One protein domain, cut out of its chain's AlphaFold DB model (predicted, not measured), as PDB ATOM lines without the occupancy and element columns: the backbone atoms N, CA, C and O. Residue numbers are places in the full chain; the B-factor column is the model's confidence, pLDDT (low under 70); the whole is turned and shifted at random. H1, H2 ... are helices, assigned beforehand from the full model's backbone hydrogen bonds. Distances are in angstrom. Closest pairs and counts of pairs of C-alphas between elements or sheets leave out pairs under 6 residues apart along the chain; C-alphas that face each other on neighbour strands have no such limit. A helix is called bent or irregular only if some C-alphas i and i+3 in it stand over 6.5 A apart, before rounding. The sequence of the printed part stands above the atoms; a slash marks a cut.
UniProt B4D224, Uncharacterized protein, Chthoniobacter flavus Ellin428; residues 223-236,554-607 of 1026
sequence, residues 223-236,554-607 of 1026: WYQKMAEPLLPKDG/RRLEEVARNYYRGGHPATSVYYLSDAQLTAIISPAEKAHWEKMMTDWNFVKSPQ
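AT A GLANCE: This is residues 223 to 236 and 554 to 607 of the 1026 residues of an uncharacterized protein of Chthoniobacter flavus Ellin428 (UniProt B4D224). The longest helix, H4, runs along one side of a group of three shorter helices: H1 and H2 pack side by side, running opposite ways, and H3 lies close to both. A long unnamed stretch, residues 565 to 577, joins H2 to H3, and the tails, residues 232 to 236 and 604 to 607, lie at opposite ends of the longest axis. The printed part has 68 residues with four named helices, in the order H1, H2, H3, H4, and no named strand; its class is all helix. It is elongated, spanning 45 by 27 by 18 A, and only just compact, close to loose, with a radius of gyration of the C-alphas of 12.8 A.

IN THESE COORDINATES: H4, residues 587 to 603, measures 24.7 A from C-alpha 587 at (51.920, -39.504, 9.852) to C-alpha 603 at (59.730, -23.344, -7.067). H3 is residues 578 to 584, 10.2 A. H1, residues 223 to 231, 13.7 A, begins with C-alpha 223 at (52.272, -38.857, -5.031). H2 is residues 554 to 564, 15.9 A. H1 and H2 are only just irregular: C-alphas 227 and 230, and 560 and 563, are 6.9 A apart.

HOW THE PARTS SIT: H4 and H3 are close but not clearly touching, closest at the C-alphas of Thr 582 and Lys 590, 5.9 A. H4 and H1 are near each other, with 6 pairs of C-alphas within 10 A. H1 and H2 touch at a steep tilt of 39 degrees, closest at the C-alphas of Tyr 224 and Ala 560, 5.1 A. H2 and H4 are only just apart, closest 8.3 A. Every O i to N i+4 pair is within hydrogen-bond range in H4, against 3 of 5 in H1, 4 of 7 in H2 and 2 of 3 in H3.

THE WHOLE: The C-alphas farthest apart, of Gly 236 and Gln 607, are 45.1 A apart. Residues 237 to 553 are not printed; C-alphas 236 and 554 are 13.8 A apart across the cut. The link from H2 to H3 is long. Residues 564 to 569 have pLDDT under 70.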
ATOM      1  N   TRP A 223      52.695 -38.578  -6.397       93.19
ATOM      2  CA  TRP A 223      52.272 -38.857  -5.031       93.19
ATOM      3  C   TRP A 223      50.745 -38.808  -4.881       93.19
ATOM      4  O   TRP A 223      50.166 -39.753  -4.344       93.19
ATOM      5  N   TYR A 224      50.082 -37.776  -5.415       91.38
ATOM      6  CA  TYR A 224      48.618 -37.666  -5.386       91.38
ATOM      7  C   TYR A 224      47.950 -38.855  -6.082       91.38
ATOM      8  O   TYR A 224      47.004 -39.424  -5.535       91.38
ATOM      9  N   GLN A 225      48.464 -39.276  -7.243       90.62
ATOM     10  CA  GLN A 225      47.959 -40.465  -7.935       90.62
ATOM     11  C   GLN A 225      48.110 -41.724  -7.076       90.62
ATOM     12  O   GLN A 225      47.139 -42.444  -6.857       90.62
ATOM     13  N   LYS A 226      49.309 -41.964  -6.535       92.75
ATOM     14  CA  LYS A 226      49.613 -43.159  -5.739       92.75
ATOM     15  C   LYS A 226      48.759 -43.251  -4.473       92.75
ATOM     16  O   LYS A 226      48.350 -44.345  -4.096       92.75
ATOM     17  N   MET A 227      48.518 -42.132  -3.789       91.38
ATOM     18  CA  MET A 227      47.731 -42.136  -2.549       91.38
ATOM     19  C   MET A 227      46.231 -42.319  -2.801       91.38
ATOM     20  O   MET A 227      45.540 -42.869  -1.947       91.38
ATOM     21  N   ALA A 228      45.722 -41.885  -3.957       88.88
ATOM     22  CA  ALA A 228      44.308 -42.024  -4.292       88.88
ATOM     23  C   ALA A 228      43.957 -43.318  -5.029       88.88
ATOM     24  O   ALA A 228      42.817 -43.764  -4.921       88.88
ATOM     25  N   GLU A 229      44.906 -43.933  -5.739       91.06
ATOM     26  CA  GLU A 229      44.725 -45.201  -6.461       91.06
ATOM     27  C   GLU A 229      43.967 -46.271  -5.648       91.06
ATOM     28  O   GLU A 229      42.998 -46.816  -6.172       91.06
ATOM     29  N   PRO A 230      44.298 -46.540  -4.368       91.25
ATOM     30  CA  PRO A 230      43.592 -47.555  -3.582       91.25
ATOM     31  C   PRO A 230      42.135 -47.216  -3.240       91.25
ATOM     32  O   PRO A 230      41.401 -48.095  -2.797       91.25
ATOM     33  N   LEU A 231      41.731 -45.950  -3.367       88.12
ATOM     34  CA  LEU A 231      40.412 -45.456  -2.960       88.12
ATOM     35  C   LEU A 231      39.462 -45.286  -4.145       88.12
ATOM     36  O   LEU A 231      38.253 -45.190  -3.947       88.12
ATOM     37  N   LEU A 232      40.003 -45.200  -5.358       88.88
ATOM     38  CA  LEU A 232      39.245 -44.978  -6.579       88.88
ATOM     39  C   LEU A 232      38.800 -46.316  -7.185       88.88
ATOM     40  O   LEU A 232      39.607 -47.242  -7.251       88.88
ATOM     41  N   PRO A 233      37.557 -46.422  -7.695       86.19
ATOM     42  CA  PRO A 233      37.163 -47.600  -8.460       86.19
ATOM     43  C   PRO A 233      38.012 -47.703  -9.732       86.19
ATOM     44  O   PRO A 233      38.319 -46.683 -10.355       86.19
ATOM     45  N   LYS A 234      38.380 -48.914 -10.145       86.56
ATOM     46  CA  LYS A 234      39.174 -49.151 -11.365       86.56
ATOM     47  C   LYS A 234      38.297 -49.189 -12.616       86.56
ATOM     48  O   LYS A 234      37.080 -49.002 -12.557       86.56
ATOM     49  N   ASP A 235      38.915 -49.378 -13.777       80.88
ATOM     50  CA  ASP A 235      38.170 -49.570 -15.021       80.88
ATOM     51  C   ASP A 235      37.410 -50.900 -14.990       80.88
ATOM     52  O   ASP A 235      37.980 -51.955 -14.713       80.88
ATOM     53  N   GLY A 236      36.109 -50.840 -15.276       71.25
ATOM     54  CA  GLY A 236      35.216 -52.000 -15.250       71.25
ATOM     55  C   GLY A 236      34.700 -52.398 -13.863       71.25
ATOM     56  O   GLY A 236      33.851 -53.286 -13.791       71.25
ATOM     57  N   ARG A 554      41.470 -40.832 -15.854       84.38
ATOM     58  CA  ARG A 554      40.950 -39.468 -15.666       84.38
ATOM     59  C   ARG A 554      40.627 -39.166 -14.206       84.38
ATOM     60  O   ARG A 554      40.897 -38.065 -13.752       84.38
ATOM     61  N   ARG A 555      40.117 -40.137 -13.440       87.88
ATOM     62  CA  ARG A 555      39.942 -39.998 -11.979       87.88
ATOM     63  C   ARG A 555      41.269 -39.712 -11.277       87.88
ATOM     64  O   ARG A 555      41.348 -38.811 -10.445       87.88
ATOM     65  N   LEU A 556      42.324 -40.435 -11.648       87.88
ATOM     66  CA  LEU A 556      43.667 -40.168 -11.137       87.88
ATOM     67  C   LEU A 556      44.180 -38.789 -11.559       87.88
ATOM     68  O   LEU A 556      44.781 -38.107 -10.735       87.88
ATOM     69  N   GLU A 557      43.941 -38.359 -12.799       85.25
ATOM     70  CA  GLU A 557      44.272 -37.003 -13.258       85.25
ATOM     71  C   GLU A 557      43.526 -35.935 -12.441       85.25
ATOM     72  O   GLU A 557      44.144 -34.968 -11.997       85.25
ATOM     73  N   GLU A 558      42.234 -36.124 -12.163       84.25
ATOM     74  CA  GLU A 558      41.425 -35.211 -11.344       84.25
ATOM     75  C   GLU A 558      41.989 -35.017  -9.937       84.25
ATOM     76  O   GLU A 558      42.105 -33.882  -9.463       84.25
ATOM     77  N   VAL A 559      42.371 -36.113  -9.275       84.50
ATOM     78  CA  VAL A 559      43.057 -36.053  -7.979       84.50
ATOM     79  C   VAL A 559      44.419 -35.394  -8.138       84.50
ATOM     80  O   VAL A 559      44.783 -34.531  -7.336       84.50
ATOM     81  N   ALA A 560      45.178 -35.775  -9.165       84.31
ATOM     82  CA  ALA A 560      46.505 -35.237  -9.381       84.31
ATOM     83  C   ALA A 560      46.458 -33.718  -9.511       84.31
ATOM     84  O   ALA A 560      47.302 -33.072  -8.922       84.31
ATOM     85  N   ARG A 561      45.439 -33.106 -10.132       80.50
ATOM     86  CA  ARG A 561      45.309 -31.635 -10.253       80.50
ATOM     87  C   ARG A 561      45.296 -30.851  -8.924       80.50
ATOM     88  O   ARG A 561      45.340 -29.620  -8.964       80.50
ATOM     89  N   ASN A 562      45.292 -31.512  -7.765       77.69
ATOM     90  CA  ASN A 562      45.495 -30.899  -6.451       77.69
ATOM     91  C   ASN A 562      46.666 -29.922  -6.364       77.69
ATOM     92  O   ASN A 562      46.475 -28.805  -5.885       77.69
ATOM     93  N   TYR A 563      47.848 -30.289  -6.866       76.44
ATOM     94  CA  TYR A 563      49.041 -29.438  -6.722       76.44
ATOM     95  C   TYR A 563      48.898 -28.066  -7.411       76.44
ATOM     96  O   TYR A 563      49.639 -27.135  -7.084       76.44
ATOM     97  N   TYR A 564      47.935 -27.908  -8.332       69.44
ATOM     98  CA  TYR A 564      47.660 -26.649  -9.026       69.44
ATOM     99  C   TYR A 564      46.500 -25.826  -8.456       69.44
ATOM    100  O   TYR A 564      46.337 -24.671  -8.864       69.44
ATOM    101  N   ARG A 565      45.643 -26.366  -7.578       64.50
ATOM    102  CA  ARG A 565      44.412 -25.657  -7.184       64.50
ATOM    103  C   ARG A 565      44.713 -24.490  -6.240       64.50
ATOM    104  O   ARG A 565      44.747 -24.632  -5.025       64.50
ATOM    105  N   GLY A 566      44.852 -23.296  -6.818       56.75
ATOM    106  CA  GLY A 566      44.983 -22.004  -6.130       56.75
ATOM    107  C   GLY A 566      43.712 -21.523  -5.415       56.75
ATOM    108  O   GLY A 566      43.319 -20.374  -5.588       56.75
ATOM    109  N   GLY A 567      43.057 -22.388  -4.634       54.56
ATOM    110  CA  GLY A 567      41.908 -22.030  -3.790       54.56
ATOM    111  C   GLY A 567      40.520 -22.148  -4.436       54.56
ATOM    112  O   GLY A 567      39.545 -21.697  -3.840       54.56
ATOM    113  N   HIS A 568      40.392 -22.755  -5.621       57.44
ATOM    114  CA  HIS A 568      39.078 -23.048  -6.212       57.44
ATOM    115  C   HIS A 568      38.547 -24.417  -5.746       57.44
ATOM    116  O   HIS A 568      39.294 -25.398  -5.814       57.44
ATOM    117  N   PRO A 569      37.278 -24.516  -5.300       60.66
ATOM    118  CA  PRO A 569      36.687 -25.787  -4.897       60.66
ATOM    119  C   PRO A 569      36.566 -26.743  -6.090       60.66
ATOM    120  O   PRO A 569      36.203 -26.347  -7.197       60.66
ATOM    121  N   ALA A 570      36.888 -28.011  -5.844       72.75
ATOM    122  CA  ALA A 570      36.719 -29.103  -6.791       72.75
ATOM    123  C   ALA A 570      35.251 -29.289  -7.173       72.75
ATOM    124  O   ALA A 570      34.400 -29.355  -6.290       72.75
ATOM    125  N   THR A 571      34.959 -29.470  -8.460       83.38
ATOM    126  CA  THR A 571      33.621 -29.906  -8.897       83.38
ATOM    127  C   THR A 571      33.499 -31.437  -8.946       83.38
ATOM    128  O   THR A 571      32.395 -31.952  -9.062       83.38
ATOM    129  N   SER A 572      34.616 -32.169  -8.844       87.50
ATOM    130  CA  SER A 572      34.670 -33.635  -8.941       87.50
ATOM    131  C   SER A 572      34.193 -34.348  -7.680       87.50
ATOM    132  O   SER A 572      34.549 -33.953  -6.570       87.50
ATOM    133  N   VAL A 573      33.442 -35.440  -7.856       89.00
ATOM    134  CA  VAL A 573      33.060 -36.334  -6.750       89.00
ATOM    135  C   VAL A 573      34.169 -37.328  -6.386       89.00
ATOM    136  O   VAL A 573      34.319 -37.677  -5.215       89.00
ATOM    137  N   TYR A 574      35.005 -37.712  -7.357       88.62
ATOM    138  CA  TYR A 574      36.139 -38.635  -7.198       88.62
ATOM    139  C   TYR A 574      37.457 -37.876  -7.018       88.62
ATOM    140  O   TYR A 574      38.421 -38.055  -7.757       88.62
ATOM    141  N   TYR A 575      37.471 -36.994  -6.025       85.81
ATOM    142  CA  TYR A 575      38.580 -36.104  -5.704       85.81
ATOM    143  C   TYR A 575      38.889 -36.137  -4.203       85.81
ATOM    144  O   TYR A 575      38.020 -36.420  -3.385       85.81
ATOM    145  N   LEU A 576      40.128 -35.837  -3.821       86.62
ATOM    146  CA  LEU A 576      40.534 -35.717  -2.420       86.62
ATOM    147  C   LEU A 576      41.200 -34.362  -2.243       86.62
ATOM    148  O   LEU A 576      42.230 -34.127  -2.858       86.62
ATOM    149  N   SER A 577      40.644 -33.470  -1.427       83.81
ATOM    150  CA  SER A 577      41.363 -32.245  -1.048       83.81
ATOM    151  C   SER A 577      42.615 -32.572  -0.235       83.81
ATOM    152  O   SER A 577      42.686 -33.633   0.382       83.81
ATOM    153  N   ASP A 578      43.573 -31.645  -0.154       86.06
ATOM    154  CA  ASP A 578      44.749 -31.809   0.714       86.06
ATOM    155  C   ASP A 578      44.351 -32.145   2.159       86.06
ATOM    156  O   ASP A 578      44.955 -33.011   2.788       86.06
ATOM    157  N   ALA A 579      43.283 -31.528   2.675       86.12
ATOM    158  CA  ALA A 579      42.758 -31.815   4.008       86.12
ATOM    159  C   ALA A 579      42.190 -33.241   4.120       86.12
ATOM    160  O   ALA A 579      42.514 -33.953   5.068       86.12
ATOM    161  N   GLN A 580      41.384 -33.678   3.147       87.62
ATOM    162  CA  GLN A 580      40.821 -35.034   3.130       87.62
ATOM    163  C   GLN A 580      41.915 -36.093   2.962       87.62
ATOM    164  O   GLN A 580      41.918 -37.092   3.676       87.62
ATOM    165  N   LEU A 581      42.871 -35.867   2.059       86.00
ATOM    166  CA  LEU A 581      43.954 -36.802   1.773       86.00
ATOM    167  C   LEU A 581      44.923 -36.919   2.954       86.00
ATOM    168  O   LEU A 581      45.289 -38.021   3.351       86.00
ATOM    169  N   THR A 582      45.301 -35.797   3.571       85.50
ATOM    170  CA  THR A 582      46.202 -35.818   4.734       85.50
ATOM    171  C   THR A 582      45.553 -36.380   6.001       85.50
ATOM    172  O   THR A 582      46.278 -36.788   6.908       85.50
ATOM    173  N   ALA A 583      44.218 -36.446   6.071       88.62
ATOM    174  CA  ALA A 583      43.487 -37.064   7.179       88.62
ATOM    175  C   ALA A 583      43.462 -38.602   7.121       88.62
ATOM    176  O   ALA A 583      43.267 -39.243   8.152       88.62
ATOM    177  N   ILE A 584      43.663 -39.196   5.939       87.19
ATOM    178  CA  ILE A 584      43.540 -40.649   5.723       87.19
ATOM    179  C   ILE A 584      44.883 -41.376   5.548       87.19
ATOM    180  O   ILE A 584      44.921 -42.605   5.562       87.19
ATOM    181  N   ILE A 585      45.989 -40.644   5.393       89.81
ATOM    182  CA  ILE A 585      47.342 -41.207   5.259       89.81
ATOM    183  C   ILE A 585      48.071 -41.311   6.606       89.81
ATOM    184  O   ILE A 585      47.692 -40.704   7.607       89.81
ATOM    185  N   SER A 586      49.172 -42.068   6.628       94.00
ATOM    186  CA  SER A 586      50.014 -42.194   7.822       94.00
ATOM    187  C   SER A 586      50.731 -40.876   8.180       94.00
ATOM    188  O   SER A 586      51.030 -40.077   7.289       94.00
ATOM    189  N   PRO A 587      51.119 -40.667   9.457       94.25
ATOM    190  CA  PRO A 587      51.920 -39.504   9.852       94.25
ATOM    191  C   PRO A 587      53.244 -39.374   9.086       94.25
ATOM    192  O   PRO A 587      53.684 -38.263   8.801       94.25
ATOM    193  N   ALA A 588      53.870 -40.501   8.728       93.94
ATOM    194  CA  ALA A 588      55.107 -40.511   7.950       93.94
ATOM    195  C   ALA A 588      54.883 -39.998   6.519       93.94
ATOM    196  O   ALA A 588      55.666 -39.188   6.028       93.94
ATOM    197  N   GLU A 589      53.789 -40.417   5.878       94.00
ATOM    198  CA  GLU A 589      53.448 -39.943   4.533       94.00
ATOM    199  C   GLU A 589      52.997 -38.488   4.526       94.00
ATOM    200  O   GLU A 589      53.350 -37.734   3.622       94.00
ATOM    201  N   LYS A 590      52.295 -38.049   5.575       93.44
ATOM    202  CA  LYS A 590      51.979 -36.633   5.753       93.44
ATOM    203  C   LYS A 590      53.249 -35.782   5.836       93.44
ATOM    204  O   LYS A 590      53.355 -34.786   5.128       93.44
ATOM    205  N   ALA A 591      54.235 -36.204   6.628       93.31
ATOM    206  CA  ALA A 591      55.517 -35.508   6.716       93.31
ATOM    207  C   ALA A 591      56.279 -35.508   5.375       93.31
ATOM    208  O   ALA A 591      56.975 -34.545   5.057       93.31
ATOM    209  N   HIS A 592      56.159 -36.568   4.569       93.25
ATOM    210  CA  HIS A 592      56.741 -36.606   3.225       93.25
ATOM    211  C   HIS A 592      56.050 -35.621   2.268       93.25
ATOM    212  O   HIS A 592      56.730 -34.871   1.566       93.25
ATOM    213  N   TRP A 593      54.719 -35.562   2.292       93.12
ATOM    214  CA  TRP A 593      53.938 -34.586   1.532       93.12
ATOM    215  C   TRP A 593      54.261 -33.140   1.925       93.12
ATOM    216  O   TRP A 593      54.480 -32.310   1.047       93.12
ATOM    217  N   GLU A 594      54.395 -32.838   3.220       93.00
ATOM    218  CA  GLU A 594      54.775 -31.502   3.708       93.00
ATOM    219  C   GLU A 594      56.136 -31.042   3.151       93.00
ATOM    220  O   GLU A 594      56.306 -29.867   2.807       93.00
ATOM    221  N   LYS A 595      57.092 -31.966   2.984       94.06
ATOM    222  CA  LYS A 595      58.380 -31.683   2.330       94.06
ATOM    223  C   LYS A 595      58.213 -31.358   0.847       94.06
ATOM    224  O   LYS A 595      58.709 -30.327   0.404       94.06
ATOM    225  N   MET A 596      57.465 -32.167   0.096       93.62
ATOM    226  CA  MET A 596      57.207 -31.897  -1.327       93.62
ATOM    227  C   MET A 596      56.424 -30.594  -1.541       93.62
ATOM    228  O   MET A 596      56.697 -29.845  -2.477       93.62
ATOM    229  N   MET A 597      55.483 -30.276  -0.650       90.75
ATOM    230  CA  MET A 597      54.770 -28.999  -0.670       90.75
ATOM    231  C   MET A 597      55.688 -27.823  -0.354       90.75
ATOM    232  O   MET A 597      55.547 -26.759  -0.956       90.75
ATOM    233  N   THR A 598      56.641 -28.003   0.562       91.12
ATOM    234  CA  THR A 598      57.695 -27.014   0.811       91.12
ATOM    235  C   THR A 598      58.487 -26.770  -0.471       91.12
ATOM    236  O   THR A 598      58.564 -25.624  -0.907       91.12
ATOM    237  N   ASP A 599      58.963 -27.826  -1.140       92.00
ATOM    238  CA  ASP A 599      59.672 -27.716  -2.424       92.00
ATOM    239  C   ASP A 599      58.855 -26.928  -3.449       92.00
ATOM    240  O   ASP A 599      59.321 -25.914  -3.975       92.00
ATOM    241  N   TRP A 600      57.603 -27.340  -3.673       90.50
ATOM    242  CA  TRP A 600      56.683 -26.680  -4.595       90.50
ATOM    243  C   TRP A 600      56.482 -25.202  -4.264       90.50
ATOM    244  O   TRP A 600      56.515 -24.356  -5.156       90.50
ATOM    245  N   ASN A 601      56.328 -24.852  -2.988       87.25
ATOM    246  CA  ASN A 601      56.137 -23.466  -2.570       87.25
ATOM    247  C   ASN A 601      57.323 -22.561  -2.923       87.25
ATOM    248  O   ASN A 601      57.095 -21.396  -3.259       87.25
ATOM    249  N   PHE A 602      58.549 -23.088  -2.906       88.06
ATOM    250  CA  PHE A 602      59.744 -22.353  -3.318       88.06
ATOM    251  C   PHE A 602      59.889 -22.247  -4.845       88.06
ATOM    252  O   PHE A 602      60.349 -21.214  -5.332       88.06
ATOM    253  N   VAL A 603      59.479 -23.268  -5.608       87.75
ATOM    254  CA  VAL A 603      59.730 -23.344  -7.067       87.75
ATOM    255  C   VAL A 603      58.538 -22.978  -7.955       87.75
ATOM    256  O   VAL A 603      58.712 -22.768  -9.157       87.75
ATOM    257  N   LYS A 604      57.318 -22.881  -7.407       85.56
ATOM    258  CA  LYS A 604      56.102 -22.600  -8.195       85.56
ATOM    259  C   LYS A 604      56.124 -21.233  -8.875       85.56
ATOM    260  O   LYS A 604      55.550 -21.071  -9.953       85.56
ATOM    261  N   SER A 605      56.780 -20.255  -8.248       81.88
ATOM    262  CA  SER A 605      56.956 -18.912  -8.797       81.88
ATOM    263  C   SER A 605      58.248 -18.834  -9.615       81.88
ATOM    264  O   SER A 605      59.296 -19.231  -9.106       81.88
ATOM    265  N   PRO A 606      58.232 -18.251 -10.831       72.56
ATOM    266  CA  PRO A 606      59.451 -18.005 -11.608       72.56
ATOM    267  C   PRO A 606      60.470 -17.120 -10.878       72.56
ATOM    268  O   PRO A 606      61.666 -17.201 -11.142       72.56
ATOM    269  N   GLN A 607      59.995 -16.259  -9.972       78.75
ATOM    270  CA  GLN A 607      60.823 -15.409  -9.123       78.75
ATOM    271  C   GLN A 607      60.548 -15.732  -7.657       78.75
ATOM    272  O   GLN A 607      59.418 -15.601  -7.178       78.75
TER     273      GLN A 607